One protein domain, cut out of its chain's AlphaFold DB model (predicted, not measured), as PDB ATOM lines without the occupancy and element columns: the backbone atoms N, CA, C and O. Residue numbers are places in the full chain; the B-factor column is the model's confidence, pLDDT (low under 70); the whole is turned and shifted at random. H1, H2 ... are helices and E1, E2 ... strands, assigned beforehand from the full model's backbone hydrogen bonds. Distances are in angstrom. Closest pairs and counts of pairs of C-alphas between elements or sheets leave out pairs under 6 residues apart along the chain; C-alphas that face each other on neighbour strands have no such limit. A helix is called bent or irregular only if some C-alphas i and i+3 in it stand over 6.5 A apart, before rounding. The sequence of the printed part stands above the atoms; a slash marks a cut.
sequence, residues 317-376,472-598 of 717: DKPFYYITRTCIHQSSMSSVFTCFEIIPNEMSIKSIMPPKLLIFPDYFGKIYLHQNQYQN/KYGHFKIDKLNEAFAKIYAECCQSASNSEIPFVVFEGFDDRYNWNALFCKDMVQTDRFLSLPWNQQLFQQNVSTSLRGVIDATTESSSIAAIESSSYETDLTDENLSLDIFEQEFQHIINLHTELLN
ATOM      1  N   ASP A 317     165.673 138.456 140.478       88.62
ATOM      2  CA  ASP A 317     164.707 138.997 139.513       88.62
ATOM      3  C   ASP A 317     163.984 137.912 138.683       88.62
ATOM      4  O   ASP A 317     163.117 138.238 137.870       88.62
ATOM      5  N   LYS A 318     164.345 136.623 138.826       90.56
ATOM      6  CA  LYS A 318     163.657 135.505 138.153       90.56
ATOM      7  C   LYS A 318     162.708 134.805 139.133       90.56
ATOM      8  O   LYS A 318     163.159 134.429 140.214       90.56
ATOM      9  N   PRO A 319     161.443 134.545 138.762       93.62
ATOM     10  CA  PRO A 319     160.559 133.746 139.595       93.62
ATOM     11  C   PRO A 319     160.988 132.273 139.648       93.62
ATOM     12  O   PRO A 319     161.666 131.757 138.753       93.62
ATOM     13  N   PHE A 320     160.527 131.586 140.686       95.44
ATOM     14  CA  PHE A 320     160.447 130.128 140.747       95.44
ATOM     15  C   PHE A 320     158.995 129.697 140.964       95.44
ATOM     16  O   PHE A 320     158.139 130.510 141.314       95.44
ATOM     17  N   TYR A 321     158.717 128.416 140.738       97.00
ATOM     18  CA  TYR A 321     157.357 127.883 140.734       97.00
ATOM     19  C   TYR A 321     157.126 126.992 141.954       97.00
ATOM     20  O   TYR A 321     158.006 126.218 142.335       97.00
ATOM     21  N   TYR A 322     155.939 127.066 142.549       97.62
ATOM     22  CA  TYR A 322     155.508 126.194 143.641       97.62
ATOM     23  C   TYR A 322     154.228 125.467 143.221       97.62
ATOM     24  O   TYR A 322     153.183 126.090 143.039       97.62
ATOM     25  N   ILE A 323     154.310 124.151 143.035       97.81
ATOM     26  CA  ILE A 323     153.179 123.306 142.637       97.81
ATOM     27  C   ILE A 323     152.662 122.568 143.874       97.81
ATOM     28  O   ILE A 323     153.425 121.844 144.513       97.81
ATOM     29  N   THR A 324     151.369 122.691 144.180       97.38
ATOM     30  CA  THR A 324     150.700 121.814 145.153       97.38
ATOM     31  C   THR A 324     149.908 120.724 144.436       97.38
ATOM     32  O   THR A 324     149.328 120.958 143.375       97.38
ATOM     33  N   ARG A 325     149.823 119.544 145.052       97.25
ATOM     34  CA  ARG A 325     148.720 118.595 144.889       97.25
ATOM     35  C   ARG A 325     148.019 118.462 146.238       97.25
ATOM     36  O   ARG A 325     148.552 117.837 147.145       97.25
ATOM     37  N   THR A 326     146.805 118.983 146.337       96.25
ATOM     38  CA  THR A 326     145.944 118.866 147.518       96.25
ATOM     39  C   THR A 326     144.970 117.707 147.338       96.25
ATOM     40  O   THR A 326     144.108 117.744 146.459       96.25
ATOM     41  N   CYS A 327     145.086 116.658 148.158       95.00
ATOM     42  CA  CYS A 327     144.179 115.511 148.090       95.00
ATOM     43  C   CYS A 327     142.828 115.841 148.748       95.00
ATOM     44  O   CYS A 327     142.731 115.950 149.969       95.00
ATOM     45  N   ILE A 328     141.767 115.978 147.947       93.75
ATOM     46  CA  ILE A 328     140.445 116.401 148.442       93.75
ATOM     47  C   ILE A 328     139.628 115.236 149.020       93.75
ATOM     48  O   ILE A 328     138.759 115.451 149.862       93.75
ATOM     49  N   HIS A 329     139.915 113.993 148.609       92.25
ATOM     50  CA  HIS A 329     139.282 112.797 149.173       92.25
ATOM     51  C   HIS A 329     140.166 111.545 149.036       92.25
ATOM     52  O   HIS A 329     140.162 110.853 148.009       92.25
ATOM     53  N   GLN A 330     140.859 111.207 150.129       89.75
ATOM     54  CA  GLN A 330     141.912 110.184 150.205       89.75
ATOM     55  C   GLN A 330     141.510 108.791 149.689       89.75
ATOM     56  O   GLN A 330     142.327 108.106 149.070       89.75
ATOM     57  N   SER A 331     140.257 108.360 149.887       89.31
ATOM     58  CA  SER A 331     139.761 107.069 149.376       89.31
ATOM     59  C   SER A 331     139.736 107.021 147.849       89.31
ATOM     60  O   SER A 331     140.100 106.010 147.256       89.31
ATOM     61  N   SER A 332     139.339 108.127 147.218       91.00
ATOM     62  CA  SER A 332     139.251 108.240 145.762       91.00
ATOM     63  C   SER A 332     140.583 108.593 145.093       91.00
ATOM     64  O   SER A 332     140.749 108.246 143.929       91.00
ATOM     65  N   MET A 333     141.511 109.231 145.822       93.56
ATOM     66  CA  MET A 333     142.700 109.951 145.317       93.56
ATOM     67  C   MET A 333     142.384 111.202 144.472       93.56
ATOM     68  O   MET A 333     143.295 111.803 143.900       93.56
ATOM     69  N   SER A 334     141.116 111.629 144.421       94.75
ATOM     70  CA  SER A 334     140.723 112.892 143.783       94.75
ATOM     71  C   SER A 334     141.478 114.045 144.434       94.75
ATOM     72  O   SER A 334     141.597 114.098 145.663       94.75
ATOM     73  N   SER A 335     142.026 114.932 143.612       97.12
ATOM     74  CA  SER A 335     142.983 115.958 144.027       97.12
ATOM     75  C   SER A 335     142.756 117.245 143.238       97.12
ATOM     76  O   SER A 335     142.372 117.186 142.072       97.12
ATOM     77  N   VAL A 336     143.041 118.395 143.848       96.38
ATOM     78  CA  VAL A 336     143.202 119.669 143.136       96.38
ATOM     79  C   VAL A 336     144.684 120.032 143.102       96.38
ATOM     80  O   VAL A 336     145.382 119.877 144.104       96.38
ATOM     81  N   PHE A 337     145.176 120.481 141.953       97.31
ATOM     82  CA  PHE A 337     146.520 121.034 141.811       97.31
ATOM     83  C   PHE A 337     146.455 122.562 141.751       97.31
ATOM     84  O   PHE A 337     145.558 123.117 141.118       97.31
ATOM     85  N   THR A 338     147.424 123.244 142.355       95.81
ATOM     86  CA  THR A 338     147.640 124.689 142.158       95.81
ATOM     87  C   THR A 338     149.081 124.944 141.741       95.81
ATOM     88  O   THR A 338     149.977 124.185 142.114       95.81
ATOM     89  N   CYS A 339     149.317 126.016 140.982       96.12
ATOM     90  CA  CYS A 339     150.659 126.448 140.619       96.12
ATOM     91  C   CYS A 339     150.835 127.945 140.882       96.12
ATOM     92  O   CYS A 339     150.136 128.783 140.307       96.12
ATOM     93  N   PHE A 340     151.792 128.248 141.753       95.31
ATOM     94  CA  PHE A 340     152.125 129.594 142.182       95.31
ATOM     95  C   PHE A 340     153.462 130.055 141.589       95.31
ATOM     96  O   PHE A 340     154.441 129.307 141.604       95.31
ATOM     97  N   GLU A 341     153.519 131.300 141.124       95.12
ATOM     98  CA  GLU A 341     154.756 132.032 140.840       95.12
ATOM     99  C   GLU A 341     155.227 132.720 142.125       95.12
ATOM    100  O   GLU A 341     154.420 133.370 142.796       95.12
ATOM    101  N   ILE A 342     156.515 132.605 142.461       95.31
ATOM    102  CA  ILE A 342     157.120 133.278 143.618       95.31
ATOM    103  C   ILE A 342     158.387 134.022 143.180       95.31
ATOM    104  O   ILE A 342     159.308 133.425 142.618       95.31
ATOM    105  N   ILE A 343     158.453 135.328 143.456       92.94
ATOM    106  CA  ILE A 343     159.625 136.174 143.165       92.94
ATOM    107  C   ILE A 343     160.566 136.167 144.388       92.94
ATOM    108  O   ILE A 343     160.141 136.624 145.449       92.94
ATOM    109  N   PRO A 344     161.836 135.716 144.286       90.94
ATOM    110  CA  PRO A 344     162.732 135.586 145.442       90.94
ATOM    111  C   PRO A 344     162.970 136.877 146.237       90.94
ATOM    112  O   PRO A 344     163.077 136.820 147.457       90.94
ATOM    113  N   ASN A 345     163.059 138.031 145.569       88.38
ATOM    114  CA  ASN A 345     163.344 139.307 146.233       88.38
ATOM    115  C   ASN A 345     162.153 139.842 147.049       88.38
ATOM    116  O   ASN A 345     162.327 140.369 148.144       88.38
ATOM    117  N   GLU A 346     160.947 139.736 146.491       87.69
ATOM    118  CA  GLU A 346     159.727 140.327 147.058       87.69
ATOM    119  C   GLU A 346     158.952 139.329 147.930       87.69
ATOM    120  O   GLU A 346     158.150 139.739 148.763       87.69
ATOM    121  N   MET A 347     159.183 138.023 147.739       87.81
ATOM    122  CA  MET A 347     158.384 136.915 148.285       87.81
ATOM    123  C   MET A 347     156.881 137.022 147.969       87.81
ATOM    124  O   MET A 347     156.065 136.374 148.623       87.81
ATOM    125  N   SER A 348     156.528 137.808 146.944       91.62
ATOM    126  CA  SER A 348     155.168 137.934 146.425       91.62
ATOM    127  C   SER A 348     154.737 136.642 145.742       91.62
ATOM    128  O   SER A 348     155.515 136.093 144.950       91.62
ATOM    129  N   ILE A 349     153.497 136.220 145.962       94.38
ATOM    130  CA  ILE A 349     152.905 135.018 145.371       94.38
ATOM    131  C   ILE A 349     151.830 135.414 144.351       94.38
ATOM    132  O   ILE A 349     151.057 136.343 144.566       94.38
ATOM    133  N   LYS A 350     151.767 134.703 143.220       92.94
ATOM    134  CA  LYS A 350     150.726 134.863 142.183       92.94
ATOM    135  C   LYS A 350     150.248 133.493 141.715       92.94
ATOM    136  O   LYS A 350     151.068 132.587 141.605       92.94
ATOM    137  N   SER A 351     148.965 133.330 141.391       91.12
ATOM    138  CA  SER A 351     148.525 132.151 140.626       91.12
ATOM    139  C   SER A 351     148.833 132.363 139.143       91.12
ATOM    140  O   SER A 351     148.598 133.451 138.621       91.12
ATOM    141  N   ILE A 352     149.365 131.339 138.475       89.12
ATOM    142  CA  ILE A 352     149.690 131.379 137.032       89.12
ATOM    143  C   ILE A 352     148.533 130.837 136.191       89.12
ATOM    144  O   ILE A 352     148.304 131.275 135.067       89.12
ATOM    145  N   MET A 353     147.820 129.865 136.755       89.44
ATOM    146  CA  MET A 353     146.771 129.084 136.114       89.44
ATOM    147  C   MET A 353     145.617 128.859 137.104       89.44
ATOM    148  O   MET A 353     145.862 128.850 138.318       89.44
ATOM    149  N   PRO A 354     144.386 128.642 136.613       92.12
ATOM    150  CA  PRO A 354     143.265 128.230 137.450       92.12
ATOM    151  C   PRO A 354     143.564 126.915 138.204       92.12
ATOM    152  O   PRO A 354     144.211 126.022 137.644       92.12
ATOM    153  N   PRO A 355     143.091 126.741 139.453       94.94
ATOM    154  CA  PRO A 355     143.255 125.494 140.200       94.94
ATOM    155  C   PRO A 355     142.656 124.292 139.460       94.94
ATOM    156  O   PRO A 355     141.479 124.288 139.106       94.94
ATOM    157  N   LYS A 356     143.446 123.241 139.242       95.25
ATOM    158  CA  LYS A 356     143.080 122.127 138.360       95.25
ATOM    159  C   LYS A 356     142.549 120.929 139.139       95.25
ATOM    160  O   LYS A 356     143.307 120.241 139.824       95.25
ATOM    161  N   LEU A 357     141.246 120.673 139.044       95.31
ATOM    162  CA  LEU A 357     140.536 119.624 139.773       95.31
ATOM    163  C   LEU A 357     140.474 118.316 138.967       95.31
ATOM    164  O   LEU A 357     139.967 118.275 137.846       95.31
ATOM    165  N   LEU A 358     140.935 117.221 139.580       95.25
ATOM    166  CA  LEU A 358     140.818 115.857 139.068       95.25
ATOM    167  C   LEU A 358     139.971 115.002 140.024       95.25
ATOM    168  O   LEU A 358     140.381 114.721 141.155       95.25
ATOM    169  N   ILE A 359     138.806 114.555 139.551       93.25
ATOM    170  CA  ILE A 359     137.861 113.701 140.283       93.25
ATOM    171  C   ILE A 359     137.878 112.284 139.699       93.25
ATOM    172  O   ILE A 359     137.761 112.095 138.489       93.25
ATOM    173  N   PHE A 360     137.954 111.268 140.560       92.19
ATOM    174  CA  PHE A 360     137.705 109.869 140.188       92.19
ATOM    175  C   PHE A 360     136.298 109.433 140.637       92.19
ATOM    176  O   PHE A 360     135.865 109.883 141.699       92.19
ATOM    177  N   PRO A 361     135.596 108.532 139.917       87.25
ATOM    178  CA  PRO A 361     134.207 108.141 140.218       87.25
ATOM    179  C   PRO A 361     133.930 107.747 141.681       87.25
ATOM    180  O   PRO A 361     132.870 108.050 142.225       87.25
ATOM    181  N   ASP A 362     134.913 107.145 142.355       87.19
ATOM    182  CA  ASP A 362     134.888 106.790 143.780       87.19
ATOM    183  C   ASP A 362     134.599 107.978 144.718       87.19
ATOM    184  O   ASP A 362     134.229 107.761 145.873       87.19
ATOM    185  N   TYR A 363     134.789 109.221 144.256       87.38
ATOM    186  CA  TYR A 363     134.519 110.447 145.009       87.38
ATOM    187  C   TYR A 363     133.068 110.515 145.493       87.38
ATOM    188  O   TYR A 363     132.820 110.729 146.675       87.38
ATOM    189  N   PHE A 364     132.130 110.220 144.593       83.62
ATOM    190  CA  PHE A 364     130.686 110.215 144.847       83.62
ATOM    191  C   PHE A 364     130.223 108.980 145.654       83.62
ATOM    192  O   PHE A 364     129.080 108.896 146.111       83.62
ATOM    193  N   GLY A 365     131.123 108.010 145.857       73.50
ATOM    194  CA  GLY A 365     130.910 106.823 146.677       73.50
ATOM    195  C   GLY A 365     129.811 105.875 146.176       73.50
ATOM    196  O   GLY A 365     129.240 106.005 145.095       73.50
ATOM    197  N   LYS A 366     129.471 104.879 147.004       52.97
ATOM    198  CA  LYS A 366     128.423 103.887 146.682       52.97
ATOM    199  C   LYS A 366     126.993 104.449 146.742       52.97
ATOM    200  O   LYS A 366     126.056 103.742 146.376       52.97
ATOM    201  N   ILE A 367     126.814 105.693 147.189       49.47
ATOM    202  CA  ILE A 367     125.497 106.328 147.349       49.47
ATOM    203  C   ILE A 367     124.833 106.502 145.976       49.47
ATOM    204  O   ILE A 367     123.699 106.060 145.792       49.47
ATOM    205  N   TYR A 368     125.571 106.997 144.977       51.28
ATOM    206  CA  TYR A 368     125.065 107.135 143.605       51.28
ATOM    207  C   TYR A 368     124.832 105.786 142.905       51.28
ATOM    208  O   TYR A 368     123.881 105.658 142.136       51.28
ATOM    209  N   LEU A 369     125.606 104.738 143.222       47.66
ATOM    210  CA  LEU A 369     125.307 103.375 142.751       47.66
ATOM    211  C   LEU A 369     123.951 102.879 143.282       47.66
ATOM    212  O   LEU A 369     123.171 102.305 142.521       47.66
ATOM    213  N   HIS A 370     123.630 103.146 144.551       44.00
ATOM    214  CA  HIS A 370     122.292 102.873 145.078       44.00
ATOM    215  C   HIS A 370     121.224 103.767 144.440       44.00
ATOM    216  O   HIS A 370     120.163 103.266 144.075       44.00
ATOM    217  N   GLN A 371     121.486 105.061 144.252       45.50
ATOM    218  CA  GLN A 371     120.515 105.992 143.672       45.50
ATOM    219  C   GLN A 371     120.170 105.637 142.214       45.50
ATOM    220  O   GLN A 371     118.992 105.629 141.860       45.50
ATOM    221  N   ASN A 372     121.150 105.202 141.415       47.84
ATOM    222  CA  ASN A 372     120.923 104.647 140.076       47.84
ATOM    223  C   ASN A 372     120.177 103.299 140.111       47.84
ATOM    224  O   ASN A 372     119.305 103.067 139.274       47.84
ATOM    225  N   GLN A 373     120.433 102.424 141.093       50.38
ATOM    226  CA  GLN A 373     119.610 101.219 141.290       50.38
ATOM    227  C   GLN A 373     118.152 101.559 141.645       50.38
ATOM    228  O   GLN A 373     117.240 100.894 141.153       50.38
ATOM    229  N   TYR A 374     117.915 102.600 142.450       51.94
ATOM    230  CA  TYR A 374     116.567 103.076 142.765       51.94
ATOM    231  C   TYR A 374     115.883 103.723 141.554       51.94
ATOM    232  O   TYR A 374     114.744 103.365 141.271       51.94
ATOM    233  N   GLN A 375     116.561 104.580 140.782       52.19
ATOM    234  CA  GLN A 375     115.982 105.168 139.564       52.19
ATOM    235  C   GLN A 375     115.675 104.112 138.489       52.19
ATOM    236  O   GLN A 375     114.602 104.150 137.886       52.19
ATOM    237  N   ASN A 376     116.555 103.126 138.288       50.56
ATOM    238  CA  ASN A 376     116.300 102.028 137.352       50.56
ATOM    239  C   ASN A 376     115.171 101.100 137.836       50.56
ATOM    240  O   ASN A 376     114.360 100.658 137.022       50.56
ATOM    241  N   LYS A 472     145.143  97.503 139.182       79.88
ATOM    242  CA  LYS A 472     145.109  98.171 137.865       79.88
ATOM    243  C   LYS A 472     144.465  99.556 137.937       79.88
ATOM    244  O   LYS A 472     144.963 100.489 137.318       79.88
ATOM    245  N   TYR A 473     143.382  99.688 138.698       83.69
ATOM    246  CA  TYR A 473     142.677 100.956 138.873       83.69
ATOM    247  C   TYR A 473     143.491 101.956 139.711       83.69
ATOM    248  O   TYR A 473     143.556 103.129 139.360       83.69
ATOM    249  N   GLY A 474     144.201 101.490 140.745       86.75
ATOM    250  CA  GLY A 474     145.167 102.299 141.495       86.75
ATOM    251  C   GLY A 474     146.297 102.849 140.618       86.75
ATOM    252  O   GLY A 474     146.589 104.041 140.690       86.75
ATOM    253  N   HIS A 475     146.872 102.024 139.733       89.75
ATOM    254  CA  HIS A 475     147.847 102.499 138.743       89.75
ATOM    255  C   HIS A 475     147.249 103.560 137.811       89.75
ATOM    256  O   HIS A 475     147.799 104.651 137.743       89.75
ATOM    257  N   PHE A 476     146.077 103.314 137.212       92.31
ATOM    258  CA  PHE A 476     145.400 104.295 136.348       92.31
ATOM    259  C   PHE A 476     145.193 105.666 137.026       92.31
ATOM    260  O   PHE A 476     145.370 106.704 136.389       92.31
ATOM    261  N   LYS A 477     144.861 105.693 138.326       93.56
ATOM    262  CA  LYS A 477     144.738 106.947 139.090       93.56
ATOM    263  C   LYS A 477     146.071 107.673 139.250       93.56
ATOM    264  O   LYS A 477     146.120 108.888 139.083       93.56
ATOM    265  N   ILE A 478     147.140 106.939 139.564       94.75
ATOM    266  CA  ILE A 478     148.499 107.490 139.665       94.75
ATOM    267  C   ILE A 478     148.951 108.018 138.298       94.75
ATOM    268  O   ILE A 478     149.438 109.140 138.224       94.75
ATOM    269  N   ASP A 479     148.708 107.274 137.218       95.12
ATOM    270  CA  ASP A 479     149.027 107.683 135.848       95.12
ATOM    271  C   ASP A 479     148.284 108.974 135.460       95.12
ATOM    272  O   ASP A 479     148.885 109.878 134.881       95.12
ATOM    273  N   LYS A 480     147.009 109.124 135.853       95.75
ATOM    274  CA  LYS A 480     146.230 110.356 135.625       95.75
ATOM    275  C   LYS A 480     146.669 111.544 136.487       95.75
ATOM    276  O   LYS A 480     146.705 112.665 135.984       95.75
ATOM    277  N   LEU A 481     147.050 111.320 137.745       96.75
ATOM    278  CA  LEU A 481     147.656 112.358 138.592       96.75
ATOM    279  C   LEU A 481     149.023 112.802 138.039       96.75
ATOM    280  O   LEU A 481     149.315 113.997 138.015       96.75
ATOM    281  N   ASN A 482     149.821 111.861 137.526       96.75
ATOM    282  CA  ASN A 482     151.082 112.140 136.842       96.75
ATOM    283  C   ASN A 482     150.858 112.920 135.535       96.75
ATOM    284  O   ASN A 482     151.600 113.855 135.263       96.75
ATOM    285  N   GLU A 483     149.835 112.582 134.742       96.50
ATOM    286  CA  GLU A 483     149.469 113.315 133.520       96.50
ATOM    287  C   GLU A 483     149.056 114.765 133.828       96.50
ATOM    288  O   GLU A 483     149.482 115.689 133.135       96.50
ATOM    289  N   ALA A 484     148.269 114.983 134.888       96.25
ATOM    290  CA  ALA A 484     147.904 116.320 135.356       96.25
ATOM    291  C   ALA A 484     149.140 117.119 135.809       96.25
ATOM    292  O   ALA A 484     149.344 118.244 135.353       96.25
ATOM    293  N   PHE A 485     150.010 116.518 136.629       97.31
ATOM    294  CA  PHE A 485     151.269 117.137 137.049       97.31
ATOM    295  C   PHE A 485     152.201 117.443 135.859       97.31
ATOM    296  O   PHE A 485     152.791 118.520 135.816       97.31
ATOM    297  N   ALA A 486     152.314 116.542 134.875       96.56
ATOM    298  CA  ALA A 486     153.158 116.728 133.691       96.56
ATOM    299  C   ALA A 486     152.759 117.965 132.877       96.56
ATOM    300  O   ALA A 486     153.634 118.728 132.472       96.56
ATOM    301  N   LYS A 487     151.449 118.180 132.669       95.62
ATOM    302  CA  LYS A 487     150.912 119.373 131.990       95.62
ATOM    303  C   LYS A 487     151.373 120.649 132.710       95.62
ATOM    304  O   LYS A 487     152.005 121.500 132.093       95.62
ATOM    305  N   ILE A 488     151.147 120.712 134.024       95.69
ATOM    306  CA  ILE A 488     151.486 121.863 134.879       95.69
ATOM    307  C   ILE A 488     153.001 122.119 134.891       95.69
ATOM    308  O   ILE A 488     153.446 123.238 134.657       95.69
ATOM    309  N   TYR A 489     153.821 121.084 135.100       95.69
ATOM    310  CA  TYR A 489     155.281 121.216 135.118       95.69
ATOM    311  C   TYR A 489     155.846 121.665 133.758       95.69
ATOM    312  O   TYR A 489     156.744 122.509 133.709       95.69
ATOM    313  N   ALA A 490     155.294 121.163 132.648       93.69
ATOM    314  CA  ALA A 490     155.668 121.603 131.307       93.69
ATOM    315  C   ALA A 490     155.266 123.064 131.028       93.69
ATOM    316  O   ALA A 490     155.982 123.760 130.310       93.69
ATOM    317  N   GLU A 491     154.156 123.541 131.591       92.44
ATOM    318  CA  GLU A 491     153.687 124.928 131.483       92.44
ATOM    319  C   GLU A 491     154.557 125.902 132.299       92.44
ATOM    320  O   GLU A 491     154.948 126.956 131.785       92.44
ATOM    321  N   CYS A 492     155.002 125.502 133.500       91.56
ATOM    322  CA  CYS A 492     156.049 126.211 134.251       91.56
ATOM    323  C   CYS A 492     157.334 126.348 133.418       91.56
ATOM    324  O   CYS A 492     157.919 127.427 133.325       91.56
ATOM    325  N   CYS A 493     157.765 125.259 132.770       89.56
ATOM    326  CA  CYS A 493     158.972 125.253 131.941       89.56
ATOM    327  C   CYS A 493     158.838 126.106 130.666       89.56
ATOM    328  O   CYS A 493     159.833 126.663 130.212       89.56
ATOM    329  N   GLN A 494     157.634 126.234 130.099       86.69
ATOM    330  CA  GLN A 494     157.363 127.076 128.924       86.69
ATOM    331  C   GLN A 494     157.231 128.565 129.272       86.69
ATOM    332  O   GLN A 494     157.632 129.416 128.481       86.69
ATOM    333  N   SER A 495     156.730 128.883 130.469       77.31
ATOM    334  CA  SER A 495     156.640 130.258 130.985       77.31
ATOM    335  C   SER A 495     158.016 130.918 131.177       77.31
ATOM    336  O   SER A 495     158.141 132.144 131.151       77.31
ATOM    337  N   ALA A 496     159.078 130.117 131.320       71.81
ATOM    338  CA  ALA A 496     160.451 130.590 131.449       71.81
ATOM    339  C   ALA A 496     161.021 131.107 130.110       71.81
ATOM    340  O   ALA A 496     161.692 130.399 129.360       71.81
ATOM    341  N   SER A 497     160.819 132.402 129.856       61.66
ATOM    342  CA  SER A 497     161.160 133.159 128.632       61.66
ATOM    343  C   SER A 497     162.623 133.134 128.136       61.66
ATOM    344  O   SER A 497     162.953 133.833 127.181       61.66
ATOM    345  N   ASN A 498     163.524 132.380 128.774       60.75
ATOM    346  CA  ASN A 498     164.977 132.468 128.592       60.75
ATOM    347  C   ASN A 498     165.690 131.107 128.423       60.75
ATOM    348  O   ASN A 498     166.884 131.009 128.700       60.75
ATOM    349  N   SER A 499     165.000 130.055 127.967       63.47
ATOM    350  CA  SER A 499     165.533 128.695 127.674       63.47
ATOM    351  C   SER A 499     166.149 127.900 128.842       63.47
ATOM    352  O   SER A 499     166.363 126.695 128.725       63.47
ATOM    353  N   GLU A 500     166.399 128.542 129.982       84.19
ATOM    354  CA  GLU A 500     166.773 127.905 131.241       84.19
ATOM    355  C   GLU A 500     165.509 127.427 131.970       84.19
ATOM    356  O   GLU A 500     164.640 128.238 132.292       84.19
ATOM    357  N   ILE A 501     165.428 126.125 132.257       87.62
ATOM    358  CA  ILE A 501     164.320 125.537 133.017       87.62
ATOM    359  C   ILE A 501     164.318 126.105 134.450       87.62
ATOM    360  O   ILE A 501     165.371 126.147 135.103       87.62
ATOM    361  N   PRO A 502     163.162 126.593 134.939       92.88
ATOM    362  CA  PRO A 502     163.091 127.304 136.204       92.88
ATOM    363  C   PRO A 502     163.225 126.348 137.389       92.88
ATOM    364  O   PRO A 502     163.045 125.136 137.267       92.88
ATOM    365  N   PHE A 503     163.519 126.904 138.565       96.50
ATOM    366  CA  PHE A 503     163.431 126.137 139.803       96.50
ATOM    367  C   PHE A 503     161.960 125.860 140.138       96.50
ATOM    368  O   PHE A 503     161.113 126.748 140.003       96.50
ATOM    369  N   VAL A 504     161.658 124.633 140.564       97.62
ATOM    370  CA  VAL A 504     160.299 124.209 140.916       97.62
ATOM    371  C   VAL A 504     160.301 123.471 142.251       97.62
ATOM    372  O   VAL A 504     161.045 122.507 142.445       97.62
ATOM    373  N   VAL A 505     159.438 123.924 143.158       98.06
ATOM    374  CA  VAL A 505     159.126 123.263 144.426       98.06
ATOM    375  C   VAL A 505     157.818 122.487 144.272       98.06
ATOM    376  O   VAL A 505     156.868 123.003 143.683       98.06
ATOM    377  N   PHE A 506     157.753 121.260 144.792       98.19
ATOM    378  CA  PHE A 506     156.540 120.436 144.764       98.19
ATOM    379  C   PHE A 506     156.100 119.962 146.151       98.19
ATOM    380  O   PHE A 506     156.863 119.338 146.892       98.19
ATOM    381  N   GLU A 507     154.831 120.208 146.457       97.06
ATOM    382  CA  GLU A 507     154.112 119.731 147.631       97.06
ATOM    383  C   GLU A 507     153.030 118.723 147.212       97.06
ATOM    384  O   GLU A 507     152.280 118.978 146.270       97.06
ATOM    385  N   GLY A 508     152.893 117.613 147.948       94.62
ATOM    386  CA  GLY A 508     151.776 116.676 147.774       94.62
ATOM    387  C   GLY A 508     152.152 115.234 147.418       94.62
ATOM    388  O   GLY A 508     151.372 114.566 146.737       94.62
ATOM    389  N   PHE A 509     153.313 114.735 147.861       95.38
ATOM    390  CA  PHE A 509     153.555 113.289 147.951       95.38
ATOM    391  C   PHE A 509     152.952 112.714 149.237       95.38
ATOM    392  O   PHE A 509     153.159 113.260 150.322       95.38
ATOM    393  N   ASP A 510     152.256 111.586 149.112       91.38
ATOM    394  CA  ASP A 510     151.649 110.846 150.221       91.38
ATOM    395  C   ASP A 510     151.821 109.323 150.043       91.38
ATOM    396  O   ASP A 510     152.299 108.843 149.009       91.38
ATOM    397  N   ASP A 511     151.428 108.537 151.046       85.56
ATOM    398  CA  ASP A 511     151.552 107.068 151.051       85.56
ATOM    399  C   ASP A 511     150.882 106.358 149.847       85.56
ATOM    400  O   ASP A 511     151.241 105.222 149.518       85.56
ATOM    401  N   ARG A 512     149.916 107.003 149.177       89.44
ATOM    402  CA  ARG A 512     149.175 106.502 148.003       89.44
ATOM    403  C   ARG A 512     149.659 107.122 146.695       89.44
ATOM    404  O   ARG A 512     149.677 106.435 145.677       89.44
ATOM    405  N   TYR A 513     150.029 108.402 146.709       92.50
ATOM    406  CA  TYR A 513     150.629 109.101 145.575       92.50
ATOM    407  C   TYR A 513     152.100 109.412 145.862       92.50
ATOM    408  O   TYR A 513     152.455 110.452 146.414       92.50
ATOM    409  N   ASN A 514     152.958 108.486 145.447       90.56
ATOM    410  CA  ASN A 514     154.406 108.626 145.444       90.56
ATOM    411  C   ASN A 514     154.976 108.027 144.155       90.56
ATOM    412  O   ASN A 514     154.395 107.129 143.543       90.56
ATOM    413  N   TRP A 515     156.119 108.550 143.722       92.94
ATOM    414  CA  TRP A 515     156.835 108.044 142.554       92.94
ATOM    415  C   TRP A 515     157.803 106.922 142.938       92.94
ATOM    416  O   TRP A 515     158.128 106.717 144.106       92.94
ATOM    417  N   ASN A 516     158.337 106.220 141.936       91.69
ATOM    418  CA  ASN A 516     159.592 105.489 142.108       91.69
ATOM    419  C   ASN A 516     160.778 106.382 141.693       91.69
ATOM    420  O   ASN A 516     160.612 107.361 140.968       91.69
ATOM    421  N   ALA A 517     161.983 106.046 142.153       91.56
ATOM    422  CA  ALA A 517     163.163 106.893 141.976       91.56
ATOM    423  C   ALA A 517     163.599 107.068 140.505       91.56
ATOM    424  O   ALA A 517     164.147 108.110 140.160       91.56
ATOM    425  N   LEU A 518     163.348 106.087 139.629       92.62
ATOM    426  CA  LEU A 518     163.632 106.234 138.196       92.62
ATOM    427  C   LEU A 518     162.582 107.126 137.530       92.62
ATOM    428  O   LEU A 518     162.947 108.093 136.878       92.62
ATOM    429  N   PHE A 519     161.295 106.892 137.808       93.94
ATOM    430  CA  PHE A 519     160.214 107.750 137.316       93.94
ATOM    431  C   PHE A 519     160.415 109.217 137.722       93.94
ATOM    432  O   PHE A 519     160.265 110.095 136.891       93.94
ATOM    433  N   CYS A 520     160.837 109.492 138.961       94.56
ATOM    434  CA  CYS A 520     161.173 110.850 139.402       94.56
ATOM    435  C   CYS A 520     162.265 111.501 138.529       94.56
ATOM    436  O   CYS A 520     162.070 112.605 138.034       94.56
ATOM    437  N   LYS A 521     163.374 110.795 138.274       93.31
ATOM    438  CA  LYS A 521     164.457 111.246 137.381       93.31
ATOM    439  C   LYS A 521     163.982 111.464 135.935       93.31
ATOM    440  O   LYS A 521     164.454 112.384 135.277       93.31
ATOM    441  N   ASP A 522     163.086 110.615 135.442       94.44
ATOM    442  CA  ASP A 522     162.596 110.677 134.061       94.44
ATOM    443  C   ASP A 522     161.475 111.734 133.877       94.44
ATOM    444  O   ASP A 522     161.214 112.159 132.753       94.44
ATOM    445  N   MET A 523     160.836 112.181 134.970       94.69
ATOM    446  CA  MET A 523     159.712 113.134 134.984       94.69
ATOM    447  C   MET A 523     160.136 114.602 135.171       94.69
ATOM    448  O   MET A 523     159.475 115.498 134.649       94.69
ATOM    449  N   VAL A 524     161.199 114.869 135.943       96.12
ATOM    450  CA  VAL A 524     161.615 116.231 136.340       96.12
ATOM    451  C   VAL A 524     163.137 116.404 136.338       96.12
ATOM    452  O   VAL A 524     163.886 115.462 136.593       96.12
ATOM    453  N   GLN A 525     163.620 117.630 136.108       95.12
ATOM    454  CA  GLN A 525     165.052 117.940 136.223       95.12
ATOM    455  C   GLN A 525     165.481 118.004 137.694       95.12
ATOM    456  O   GLN A 525     165.180 118.963 138.399       95.12
ATOM    457  N   THR A 526     166.184 116.975 138.168       95.44
ATOM    458  CA  THR A 526     166.492 116.747 139.594       95.44
ATOM    459  C   THR A 526     167.407 117.795 140.242       95.44
ATOM    460  O   THR A 526     167.446 117.887 141.466       95.44
ATOM    461  N   ASP A 527     168.141 118.602 139.472       94.94
ATOM    462  CA  ASP A 527     168.932 119.730 139.985       94.94
ATOM    463  C   ASP A 527     168.080 121.002 140.183       94.94
ATOM    464  O   ASP A 527     168.347 121.793 141.102       94.94
ATOM    465  N   ARG A 528     167.041 121.174 139.350       95.62
ATOM    466  CA  ARG A 528     166.071 122.285 139.367       95.62
ATOM    467  C   ARG A 528     164.753 121.960 140.074       95.62
ATOM    468  O   ARG A 528     163.946 122.864 140.267       95.62
ATOM    469  N   PHE A 529     164.542 120.720 140.498       97.62
ATOM    470  CA  PHE A 529     163.336 120.276 141.191       97.62
ATOM    471  C   PHE A 529     163.629 119.897 142.644       97.62
ATOM    472  O   PHE A 529     164.612 119.218 142.941       97.62
ATOM    473  N   LEU A 530     162.756 120.314 143.556       97.94
ATOM    474  CA  LEU A 530     162.825 119.998 144.980       97.94
ATOM    475  C   LEU A 530     161.417 119.659 145.470       97.94
ATOM    476  O   LEU A 530     160.516 120.478 145.327       97.94
ATOM    477  N   SER A 531     161.211 118.492 146.079       97.94
ATOM    478  CA  SER A 531     159.926 118.181 146.715       97.94
ATOM    479  C   SER A 531     160.014 118.219 148.234       97.94
ATOM    480  O   SER A 531     161.060 117.946 148.835       97.94
ATOM    481  N   LEU A 532     158.892 118.588 148.852       97.62
ATOM    482  CA  LEU A 532     158.704 118.487 150.291       97.62
ATOM    483  C   LEU A 532     158.809 117.011 150.722       97.62
ATOM    484  O   LEU A 532     158.498 116.110 149.933       97.62
ATOM    485  N   PRO A 533     159.222 116.732 151.972       97.00
ATOM    486  CA  PRO A 533     159.125 115.390 152.522       97.00
ATOM    487  C   PRO A 533     157.687 114.874 152.459       97.00
ATOM    488  O   PRO A 533     156.744 115.645 152.623       97.00
ATOM    489  N   TRP A 534     157.501 113.579 152.195       95.06
ATOM    490  CA  TRP A 534     156.146 113.044 152.015       95.06
ATOM    491  C   TRP A 534     155.320 113.222 153.290       95.06
ATOM    492  O   TRP A 534     155.860 113.200 154.396       95.06
ATOM    493  N   ASN A 535     154.011 113.389 153.124       91.75
ATOM    494  CA  ASN A 535     153.061 113.699 154.194       91.75
ATOM    495  C   ASN A 535     153.326 115.032 154.944       91.75
ATOM    496  O   ASN A 535     152.521 115.391 155.799       91.75
ATOM    497  N   GLN A 536     154.378 115.798 154.612       94.69
ATOM    498  CA  GLN A 536     154.520 117.198 155.033       94.69
ATOM    499  C   GLN A 536     153.744 118.115 154.082       94.69
ATOM    500  O   GLN A 536     153.629 117.850 152.881       94.69
ATOM    501  N   GLN A 537     153.233 119.214 154.627       93.81
ATOM    502  CA  GLN A 537     152.444 120.202 153.902       93.81
ATOM    503  C   GLN A 537     152.815 121.623 154.331       93.81
ATOM    504  O   GLN A 537     153.276 121.840 155.452       93.81
ATOM    505  N   LEU A 538     152.596 122.580 153.433       94.19
ATOM    506  CA  LEU A 538     152.692 124.012 153.699       94.19
ATOM    507  C   LEU A 538     151.409 124.700 153.228       94.19
ATOM    508  O   LEU A 538     150.718 125.311 154.032       94.19
ATOM    509  N   PHE A 539     151.045 124.540 151.955       95.56
ATOM    510  CA  PHE A 539     149.895 125.214 151.357       95.56
ATOM    511  C   PHE A 539     148.646 124.326 151.228       95.56
ATOM    512  O   PHE A 539     147.543 124.870 151.147       95.56
ATOM    513  N   GLN A 540     148.760 122.987 151.235       93.62
ATOM    514  CA  GLN A 540     147.615 122.084 150.992       93.62
ATOM    515  C   GLN A 540     146.403 122.354 151.898       93.62
ATOM    516  O   GLN A 540     145.265 122.329 151.426       93.62
ATOM    517  N   GLN A 541     146.615 122.640 153.185       92.06
ATOM    518  CA  GLN A 541     145.520 122.901 154.127       92.06
ATOM    519  C   GLN A 541     144.733 124.174 153.770       92.06
ATOM    520  O   GLN A 541     143.500 124.181 153.848       92.06
ATOM    521  N   ASN A 542     145.417 125.225 153.311       93.38
ATOM    522  CA  ASN A 542     144.790 126.488 152.925       93.38
ATOM    523  C   ASN A 542     144.197 126.441 151.511       93.38
ATOM    524  O   ASN A 542     143.112 126.985 151.301       93.38
ATOM    525  N   VAL A 543     144.821 125.714 150.574       93.50
ATOM    526  CA  VAL A 543     144.223 125.386 149.265       93.50
ATOM    527  C   VAL A 543     142.920 124.599 149.460       93.50
ATOM    528  O   VAL A 543     141.889 124.974 148.905       93.50
ATOM    529  N   SER A 544     142.933 123.562 150.305       91.75
ATOM    530  CA  SER A 544     141.753 122.745 150.635       91.75
ATOM    531  C   SER A 544     140.635 123.577 151.268       91.75
ATOM    532  O   SER A 544     139.477 123.476 150.864       91.75
ATOM    533  N   THR A 545     140.977 124.438 152.232       91.88
ATOM    534  CA  THR A 545     140.007 125.298 152.929       91.88
ATOM    535  C   THR A 545     139.400 126.353 152.002       91.88
ATOM    536  O   THR A 545     138.184 126.520 151.999       91.88
ATOM    537  N   SER A 546     140.222 127.027 151.193       91.38
ATOM    538  CA  SER A 546     139.767 128.112 150.311       91.38
ATOM    539  C   SER A 546     138.936 127.599 149.134       91.38
ATOM    540  O   SER A 546     137.928 128.203 148.789       91.38
ATOM    541  N   LEU A 547     139.326 126.470 148.529       92.00
ATOM    542  CA  LEU A 547     138.650 125.945 147.338       92.00
ATOM    543  C   LEU A 547     137.451 125.041 147.647       92.00
ATOM    544  O   LEU A 547     136.716 124.715 146.719       92.00
ATOM    545  N   ARG A 548     137.220 124.627 148.906       91.19
ATOM    546  CA  ARG A 548     136.160 123.656 149.247       91.19
ATOM    547  C   ARG A 548     134.785 124.044 148.695       91.19
ATOM    548  O   ARG A 548     134.156 123.202 148.069       91.19
ATOM    549  N   GLY A 549     134.349 125.296 148.851       89.50
ATOM    550  CA  GLY A 549     133.046 125.738 148.332       89.50
ATOM    551  C   GLY A 549     132.921 125.599 146.807       89.50
ATOM    552  O   GLY A 549     131.907 125.109 146.310       89.50
ATOM    553  N   VAL A 550     133.983 125.952 146.073       90.88
ATOM    554  CA  VAL A 550     134.056 125.832 144.607       90.88
ATOM    555  C   VAL A 550     134.093 124.365 144.181       90.88
ATOM    556  O   VAL A 550     133.388 123.972 143.252       90.88
ATOM    557  N   ILE A 551     134.883 123.538 144.874       90.94
ATOM    558  CA  ILE A 551     134.986 122.093 144.641       90.94
ATOM    559  C   ILE A 551     133.622 121.435 144.850       90.94
ATOM    560  O   ILE A 551     133.156 120.740 143.951       90.94
ATOM    561  N   ASP A 552     132.965 121.684 145.982       88.94
ATOM    562  CA  ASP A 552     131.679 121.074 146.319       88.94
ATOM    563  C   ASP A 552     130.626 121.438 145.252       88.94
ATOM    564  O   ASP A 552     130.074 120.533 144.620       88.94
ATOM    565  N   ALA A 553     130.462 122.727 144.917       88.56
ATOM    566  CA  ALA A 553     129.545 123.189 143.863       88.56
ATOM    567  C   ALA A 553     129.875 122.626 142.459       88.56
ATOM    568  O   ALA A 553     128.976 122.272 141.685       88.56
ATOM    569  N   THR A 554     131.163 122.487 142.129       88.88
ATOM    570  CA  THR A 554     131.625 121.858 140.877       88.88
ATOM    571  C   THR A 554     131.315 120.358 140.860       88.88
ATOM    572  O   THR A 554     130.916 119.821 139.824       88.88
ATOM    573  N   THR A 555     131.442 119.666 141.997       86.06
ATOM    574  CA  THR A 555     131.145 118.228 142.097       86.06
ATOM    575  C   THR A 555     129.642 117.946 142.046       86.06
ATOM    576  O   THR A 555     129.239 117.000 141.372       86.06
ATOM    577  N   GLU A 556     128.801 118.781 142.667       84.88
ATOM    578  CA  GLU A 556     127.338 118.661 142.594       84.88
ATOM    579  C   GLU A 556     126.839 118.813 141.151       84.88
ATOM    580  O   GLU A 556     126.130 117.941 140.639       84.88
ATOM    581  N   SER A 557     127.269 119.877 140.467       80.81
ATOM    582  CA  SER A 557     126.881 120.169 139.079       80.81
ATOM    583  C   SER A 557     127.434 119.159 138.063       80.81
ATOM    584  O   SER A 557     126.732 118.793 137.120       80.81
ATOM    585  N   SER A 558     128.647 118.639 138.278       74.44
ATOM    586  CA  SER A 558     129.295 117.667 137.378       74.44
ATOM    587  C   SER A 558     128.974 116.200 137.694       74.44
ATOM    588  O   SER A 558     129.417 115.306 136.968       74.44
ATOM    589  N   SER A 559     128.192 115.936 138.746       67.75
ATOM    590  CA  SER A 559     127.932 114.593 139.293       67.75
ATOM    591  C   SER A 559     127.417 113.567 138.274       67.75
ATOM    592  O   SER A 559     127.750 112.391 138.380       67.75
ATOM    593  N   ILE A 560     126.654 113.988 137.259       60.31
ATOM    594  CA  ILE A 560     126.154 113.091 136.201       60.31
ATOM    595  C   ILE A 560     127.270 112.738 135.203       60.31
ATOM    596  O   ILE A 560     127.501 111.562 134.932       60.31
ATOM    597  N   ALA A 561     127.995 113.736 134.685       60.16
ATOM    598  CA  ALA A 561     129.033 113.532 133.670       60.16
ATOM    599  C   ALA A 561     130.252 112.769 134.218       60.16
ATOM    600  O   ALA A 561     130.826 111.919 133.535       60.16
ATOM    601  N   ALA A 562     130.627 113.026 135.475       59.69
ATOM    602  CA  ALA A 562     131.779 112.388 136.103       59.69
ATOM    603  C   ALA A 562     131.598 110.870 136.320       59.69
ATOM    604  O   ALA A 562     132.595 110.152 136.368       59.69
ATOM    605  N   ILE A 563     130.357 110.371 136.405       62.28
ATOM    606  CA  ILE A 563     130.044 108.939 136.590       62.28
ATOM    607  C   ILE A 563     130.238 108.122 135.300       62.28
ATOM    608  O   ILE A 563     130.554 106.935 135.379       62.28
ATOM    609  N   GLU A 564     130.073 108.729 134.121       62.06
ATOM    610  CA  GLU A 564     130.308 108.057 132.830       62.06
ATOM    611  C   GLU A 564     131.798 108.053 132.437       62.06
ATOM    612  O   GLU A 564     132.260 107.170 131.712       62.06
ATOM    613  N   SER A 565     132.569 109.017 132.950       68.75
ATOM    614  CA  SER A 565     134.021 109.110 132.763       68.75
ATOM    615  C   SER A 565     134.804 108.185 133.707       68.75
ATOM    616  O   SER A 565     134.409 107.965 134.848       68.75
ATOM    617  N   SER A 566     135.980 107.700 133.291       79.69
ATOM    618  CA  SER A 566     136.925 107.031 134.208       79.69
ATOM    619  C   SER A 566     137.675 108.008 135.126       79.69
ATOM    620  O   SER A 566     138.185 107.611 136.174       79.69
ATOM    621  N   SER A 567     137.733 109.284 134.739       87.44
ATOM    622  CA  SER A 567     138.257 110.415 135.506       87.44
ATOM    623  C   SER A 567     137.719 111.713 134.902       87.44
ATOM    624  O   SER A 567     137.776 111.869 133.680       87.44
ATOM    625  N   TYR A 568     137.275 112.647 135.738       88.56
ATOM    626  CA  TYR A 568     136.809 113.972 135.335       88.56
ATOM    627  C   TYR A 568     137.881 115.018 135.672       88.56
ATOM    628  O   TYR A 568     138.288 115.140 136.825       88.56
ATOM    629  N   GLU A 569     138.359 115.737 134.658       91.19
ATOM    630  CA  GLU A 569     139.406 116.765 134.742       91.19
ATOM    631  C   GLU A 569     138.770 118.108 134.352       91.19
ATOM    632  O   GLU A 569     138.263 118.238 133.239       91.19
ATOM    633  N   THR A 570     138.771 119.086 135.260       92.06
ATOM    634  CA  THR A 570     138.288 120.450 134.993       92.06
ATOM    635  C   THR A 570     139.182 121.472 135.672       92.06
ATOM    636  O   THR A 570     139.708 121.235 136.759       92.06
ATOM    637  N   ASP A 571     139.313 122.635 135.054       92.19
ATOM    638  CA  ASP A 571     139.904 123.795 135.705       92.19
ATOM    639  C   ASP A 571     138.800 124.494 136.524       92.19
ATOM    640  O   ASP A 571     137.643 124.550 136.093       92.19
ATOM    641  N   LEU A 572     139.122 124.953 137.733       89.38
ATOM    642  CA  LEU A 572     138.211 125.713 138.590       89.38
ATOM    643  C   LEU A 572     138.307 127.196 138.241       89.38
ATOM    644  O   LEU A 572     139.399 127.724 138.056       89.38
ATOM    645  N   THR A 573     137.172 127.888 138.183       80.50
ATOM    646  CA  THR A 573     137.156 129.345 138.003       80.50
ATOM    647  C   THR A 573     137.890 130.040 139.147       80.50
ATOM    648  O   THR A 573     137.702 129.649 140.299       80.50
ATOM    649  N   ASP A 574     138.655 131.092 138.835       62.72
ATOM    650  CA  ASP A 574     139.428 131.890 139.797       62.72
ATOM    651  C   ASP A 574     138.537 132.697 140.770       62.72
ATOM    652  O   ASP A 574     138.482 133.929 140.743       62.72
ATOM    653  N   GLU A 575     137.843 132.009 141.680       60.97
ATOM    654  CA  GLU A 575     137.468 132.619 142.952       60.97
ATOM    655  C   GLU A 575     138.758 132.910 143.724       60.97
ATOM    656  O   GLU A 575     139.563 132.013 143.971       60.97
ATOM    657  N   ASN A 576     138.978 134.191 144.037       63.44
ATOM    658  CA  ASN A 576     140.269 134.707 144.492       63.44
ATOM    659  C   ASN A 576     140.813 133.943 145.712       63.44
ATOM    660  O   ASN A 576     140.413 134.202 146.850       63.44
ATOM    661  N   LEU A 577     141.785 133.055 145.476       84.06
ATOM    662  CA  LEU A 577     142.656 132.520 146.519       84.06
ATOM    663  C   LEU A 577     143.294 133.699 147.265       84.06
ATOM    664  O   LEU A 577     143.902 134.569 146.645       84.06
ATOM    665  N   SER A 578     143.150 133.734 148.591       87.56
ATOM    666  CA  SER A 578     143.673 134.825 149.422       87.56
ATOM    667  C   SER A 578     145.195 134.704 149.558       87.56
ATOM    668  O   SER A 578     145.697 134.069 150.489       87.56
ATOM    669  N   LEU A 579     145.924 135.254 148.579       91.38
ATOM    670  CA  LEU A 579     147.372 135.068 148.423       91.38
ATOM    671  C   LEU A 579     148.163 135.544 149.651       91.38
ATOM    672  O   LEU A 579     149.115 134.872 150.038       91.38
ATOM    673  N   ASP A 580     147.683 136.585 150.340       90.88
ATOM    674  CA  ASP A 580     148.194 137.114 151.610       90.88
ATOM    675  C   ASP A 580     148.527 136.031 152.656       90.88
ATOM    676  O   ASP A 580     149.484 136.182 153.416       90.88
ATOM    677  N   ILE A 581     147.731 134.954 152.734       91.06
ATOM    678  CA  ILE A 581     147.927 133.865 153.708       91.06
ATOM    679  C   ILE A 581     149.137 133.015 153.307       91.06
ATOM    680  O   ILE A 581     150.030 132.773 154.119       91.06
ATOM    681  N   PHE A 582     149.194 132.622 152.034       92.62
ATOM    682  CA  PHE A 582     150.291 131.838 151.473       92.62
ATOM    683  C   PHE A 582     151.612 132.628 151.513       92.62
ATOM    684  O   PHE A 582     152.657 132.057 151.822       92.62
ATOM    685  N   GLU A 583     151.573 133.947 151.280       93.31
ATOM    686  CA  GLU A 583     152.738 134.830 151.426       93.31
ATOM    687  C   GLU A 583     153.253 134.846 152.871       93.31
ATOM    688  O   GLU A 583     154.450 134.667 153.096       93.31
ATOM    689  N   GLN A 584     152.363 134.999 153.858       91.62
ATOM    690  CA  GLN A 584     152.731 134.999 155.278       91.62
ATOM    691  C   GLN A 584     153.338 133.660 155.725       91.62
ATOM    692  O   GLN A 584     154.361 133.654 156.413       91.62
ATOM    693  N   GLU A 585     152.763 132.529 155.311       91.62
ATOM    694  CA  GLU A 585     153.293 131.194 155.624       91.62
ATOM    695  C   GLU A 585     154.650 130.941 154.961       91.62
ATOM    696  O   GLU A 585     155.586 130.459 155.608       91.62
ATOM    697  N   PHE A 586     154.802 131.319 153.690       93.38
ATOM    698  CA  PHE A 586     156.066 131.158 152.979       93.38
ATOM    699  C   PHE A 586     157.163 132.043 153.582       93.38
ATOM    700  O   PHE A 586     158.255 131.562 153.893       93.38
ATOM    701  N   GLN A 587     156.861 133.318 153.846       92.19
ATOM    702  CA  GLN A 587     157.778 134.230 154.530       92.19
ATOM    703  C   GLN A 587     158.128 133.734 155.939       92.19
ATOM    704  O   GLN A 587     159.285 133.862 156.342       92.19
ATOM    705  N   HIS A 588     157.195 133.124 156.679       91.88
ATOM    706  CA  HIS A 588     157.496 132.516 157.977       91.88
ATOM    707  C   HIS A 588     158.542 131.396 157.848       91.88
ATOM    708  O   HIS A 588     159.548 131.414 158.557       91.88
ATOM    709  N   ILE A 589     158.370 130.471 156.897       91.50
ATOM    710  CA  ILE A 589     159.311 129.365 156.653       91.50
ATOM    711  C   ILE A 589     160.686 129.843 156.156       91.50
ATOM    712  O   ILE A 589     161.718 129.309 156.578       91.50
ATOM    713  N   ILE A 590     160.743 130.861 155.294       91.12
ATOM    714  CA  ILE A 590     162.024 131.391 154.799       91.12
ATOM    715  C   ILE A 590     162.773 132.203 155.868       91.12
ATOM    716  O   ILE A 590     164.006 132.151 155.918       91.12
ATOM    717  N   ASN A 591     162.054 132.892 156.758       89.31
ATOM    718  CA  ASN A 591     162.642 133.615 157.890       89.31
ATOM    719  C   ASN A 591     162.913 132.721 159.116       89.31
ATOM    720  O   ASN A 591     163.615 133.152 160.039       89.31
ATOM    721  N   LEU A 592     162.404 131.482 159.135       86.44
ATOM    722  CA  LEU A 592     162.598 130.527 160.224       86.44
ATOM    723  C   LEU A 592     164.095 130.309 160.479       86.44
ATOM    724  O   LEU A 592     164.819 129.734 159.660       86.44
ATOM    725  N   HIS A 593     164.570 130.782 161.630       75.38
ATOM    726  CA  HIS A 593     165.979 130.687 161.989       75.38
ATOM    727  C   HIS A 593     166.357 129.218 162.191       75.38
ATOM    728  O   HIS A 593     165.862 128.564 163.109       75.38
ATOM    729  N   THR A 594     167.284 128.709 161.375       64.75
ATOM    730  CA  THR A 594     167.736 127.307 161.418       64.75
ATOM    731  C   THR A 594     168.201 126.872 162.810       64.75
ATOM    732  O   THR A 594     168.098 125.697 163.156       64.75
ATOM    733  N   GLU A 595     168.683 127.811 163.631       57.81
ATOM    734  CA  GLU A 595     169.115 127.549 165.000       57.81
ATOM    735  C   GLU A 595     167.972 127.206 165.965       57.81
ATOM    736  O   GLU A 595     168.179 126.349 166.826       57.81
ATOM    737  N   LEU A 596     166.783 127.798 165.788       54.84
ATOM    738  CA  LEU A 596     165.626 127.670 166.689       54.84
ATOM    739  C   LEU A 596     165.007 126.262 166.693       54.84
ATOM    740  O   LEU A 596     164.463 125.845 167.709       54.84
ATOM    741  N   LEU A 597     165.212 125.476 165.628       57.97
ATOM    742  CA  LEU A 597     164.820 124.058 165.494       57.97
ATOM    743  C   LEU A 597     165.538 123.086 166.476       57.97
ATOM    744  O   LEU A 597     165.610 121.888 166.216       57.97
ATOM    745  N   ASN A 598     166.120 123.593 167.567       50.41
ATOM    746  CA  ASN A 598     166.820 122.839 168.616       50.41
ATOM    747  C   ASN A 598     166.036 122.708 169.929       50.41
ATOM    748  O   ASN A 598     166.345 121.816 170.717       50.41
TER     749      ASN A 598
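What this domain is: This is residues 317 to 376 and 472 to 598 of the 717 residues of an uncharacterized protein of Zygotorulaspora mrakii (UniProt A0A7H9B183). Picture a twisted sheet of seven strands between two long helices: H2 runs along one face, and H4 crosses the opposite face slantwise. H1 starts at the sheet and ends in an arm, residues 370 to 376, that sticks out, as does the tail of residues 591 to 598; H5 grazes the sheet near E3, and small H3 is close to H2. The printed part has 187 residues, with five named helices and seven named strands in the order E1 E2 E3 E4 H1 H2 E5 H3 E6 H4 E7 H5, and its class is mixed, helices and strands. The sheet is branched, with antiparallel pairs E1-E2, E2-E3, E2-E4 and E4-E7 and parallel pairs E1-E5 and E5-E6. The whole is compact, with a radius of gyration of the C-alphas of 17.9 A, yet elongated, spanning 62 by 40 by 36 A.

Where its parts are: Find C-alpha 320 at (160.447, 130.128, 140.747); from there E1 runs through residues 320 to 329, 28.6 A long. E2, residues 334 to 342, runs back over 26.2 A. Next come E3, residues 349 to 351, E4, residues 356 to 359, and H1, residues 361 to 376, 19.1 A long. Beyond the cut, look for C-alpha 472 at (145.109, 98.171, 137.865), where H2, residues 472 to 495, begins its 34.8 A. E5, residues 504 to 507, H3, residues 517 to 523, and E6, residues 529 to 531, follow. H4, residues 540 to 564, is the longest helix by residues and measures 28.7 A. After E7, residues 568 to 571, comes H5, residues 579 to 591, which is 18.0 A long and ends at C-alpha 591 at (162.642, 133.615, 157.890).

How they stand to each other: Begin at E1 and E2, a hairpin, where N 324 and O 338 are 2.9 A apart. E1, E2 and E3 form a meander, each strand the antiparallel neighbour of the one before; between E2 and E3, N 341 and O 350 are 2.8 A apart. E3 beside residues 340 to 342 and E4 beside residues 334 to 337 lie on one side of E2, and E1 lies on the other side. Look at N 337 and O 356, 2.8 A, for E2 with E4, and at N 357 and O 570, 2.8 A, for E4 with E7. On the other side of E1 from E2 lies E5, with N 323 and O 505 at 2.9 A. E5, H3 and E6 form a strand-helix-strand unit, two parallel neighbour strands with a helix between, and its crossover is right-handed; N 506 and O 530 are 2.9 A apart. H2 is on the sheet at a height of 9.1 A, over E2 and along it at 17 degrees on the local plane; the closest C-alphas of the two are those of Cys 339 and Ile 488, 7.4 A. H4, on the opposite face at a height of 7.2 A, is slantwise to E1 at 51 degrees on the local plane; their closest C-alphas are those of Thr 326 and Gln 540, 5.0 A. H1 and H4 are irregular: C-alphas 363 and 366 are 9.1 A apart, and C-alphas 557 and 560 are 7.7 A apart. H1 only grazes the sheet and only just touches H4, with 3 pairs of C-alphas within 8 A, the closest Pro 361 and Ile 563 at 5.6 A. H3 is not on the sheet, and is close to but not clearly touching H2, with the C-alphas of Ala 486 and Met 523 the closest at 7.6 A. H5 only grazes the sheet; its closest C-alpha to E3 is that of Glu 583, 6.1 A from that of Ile 349. In H2, H3 and H5 every O i to N i+4 pair is within hydrogen-bond range, against 7 of 12 in H1 and 15 of 21 in H4.

The domain as a whole: The two C-alphas farthest apart are those of Asn 376 and Glu 595, at 64.8 A. Residues 377 to 471 are cut out, and C-alphas 376 and 472 are 29.1 A apart across the gap. Of the links that are printed whole, none is long. Confidence is low, under 70, at residues 366 to 376, 497 to 499, 559 to 565, 574 to 576 and 594 to 598.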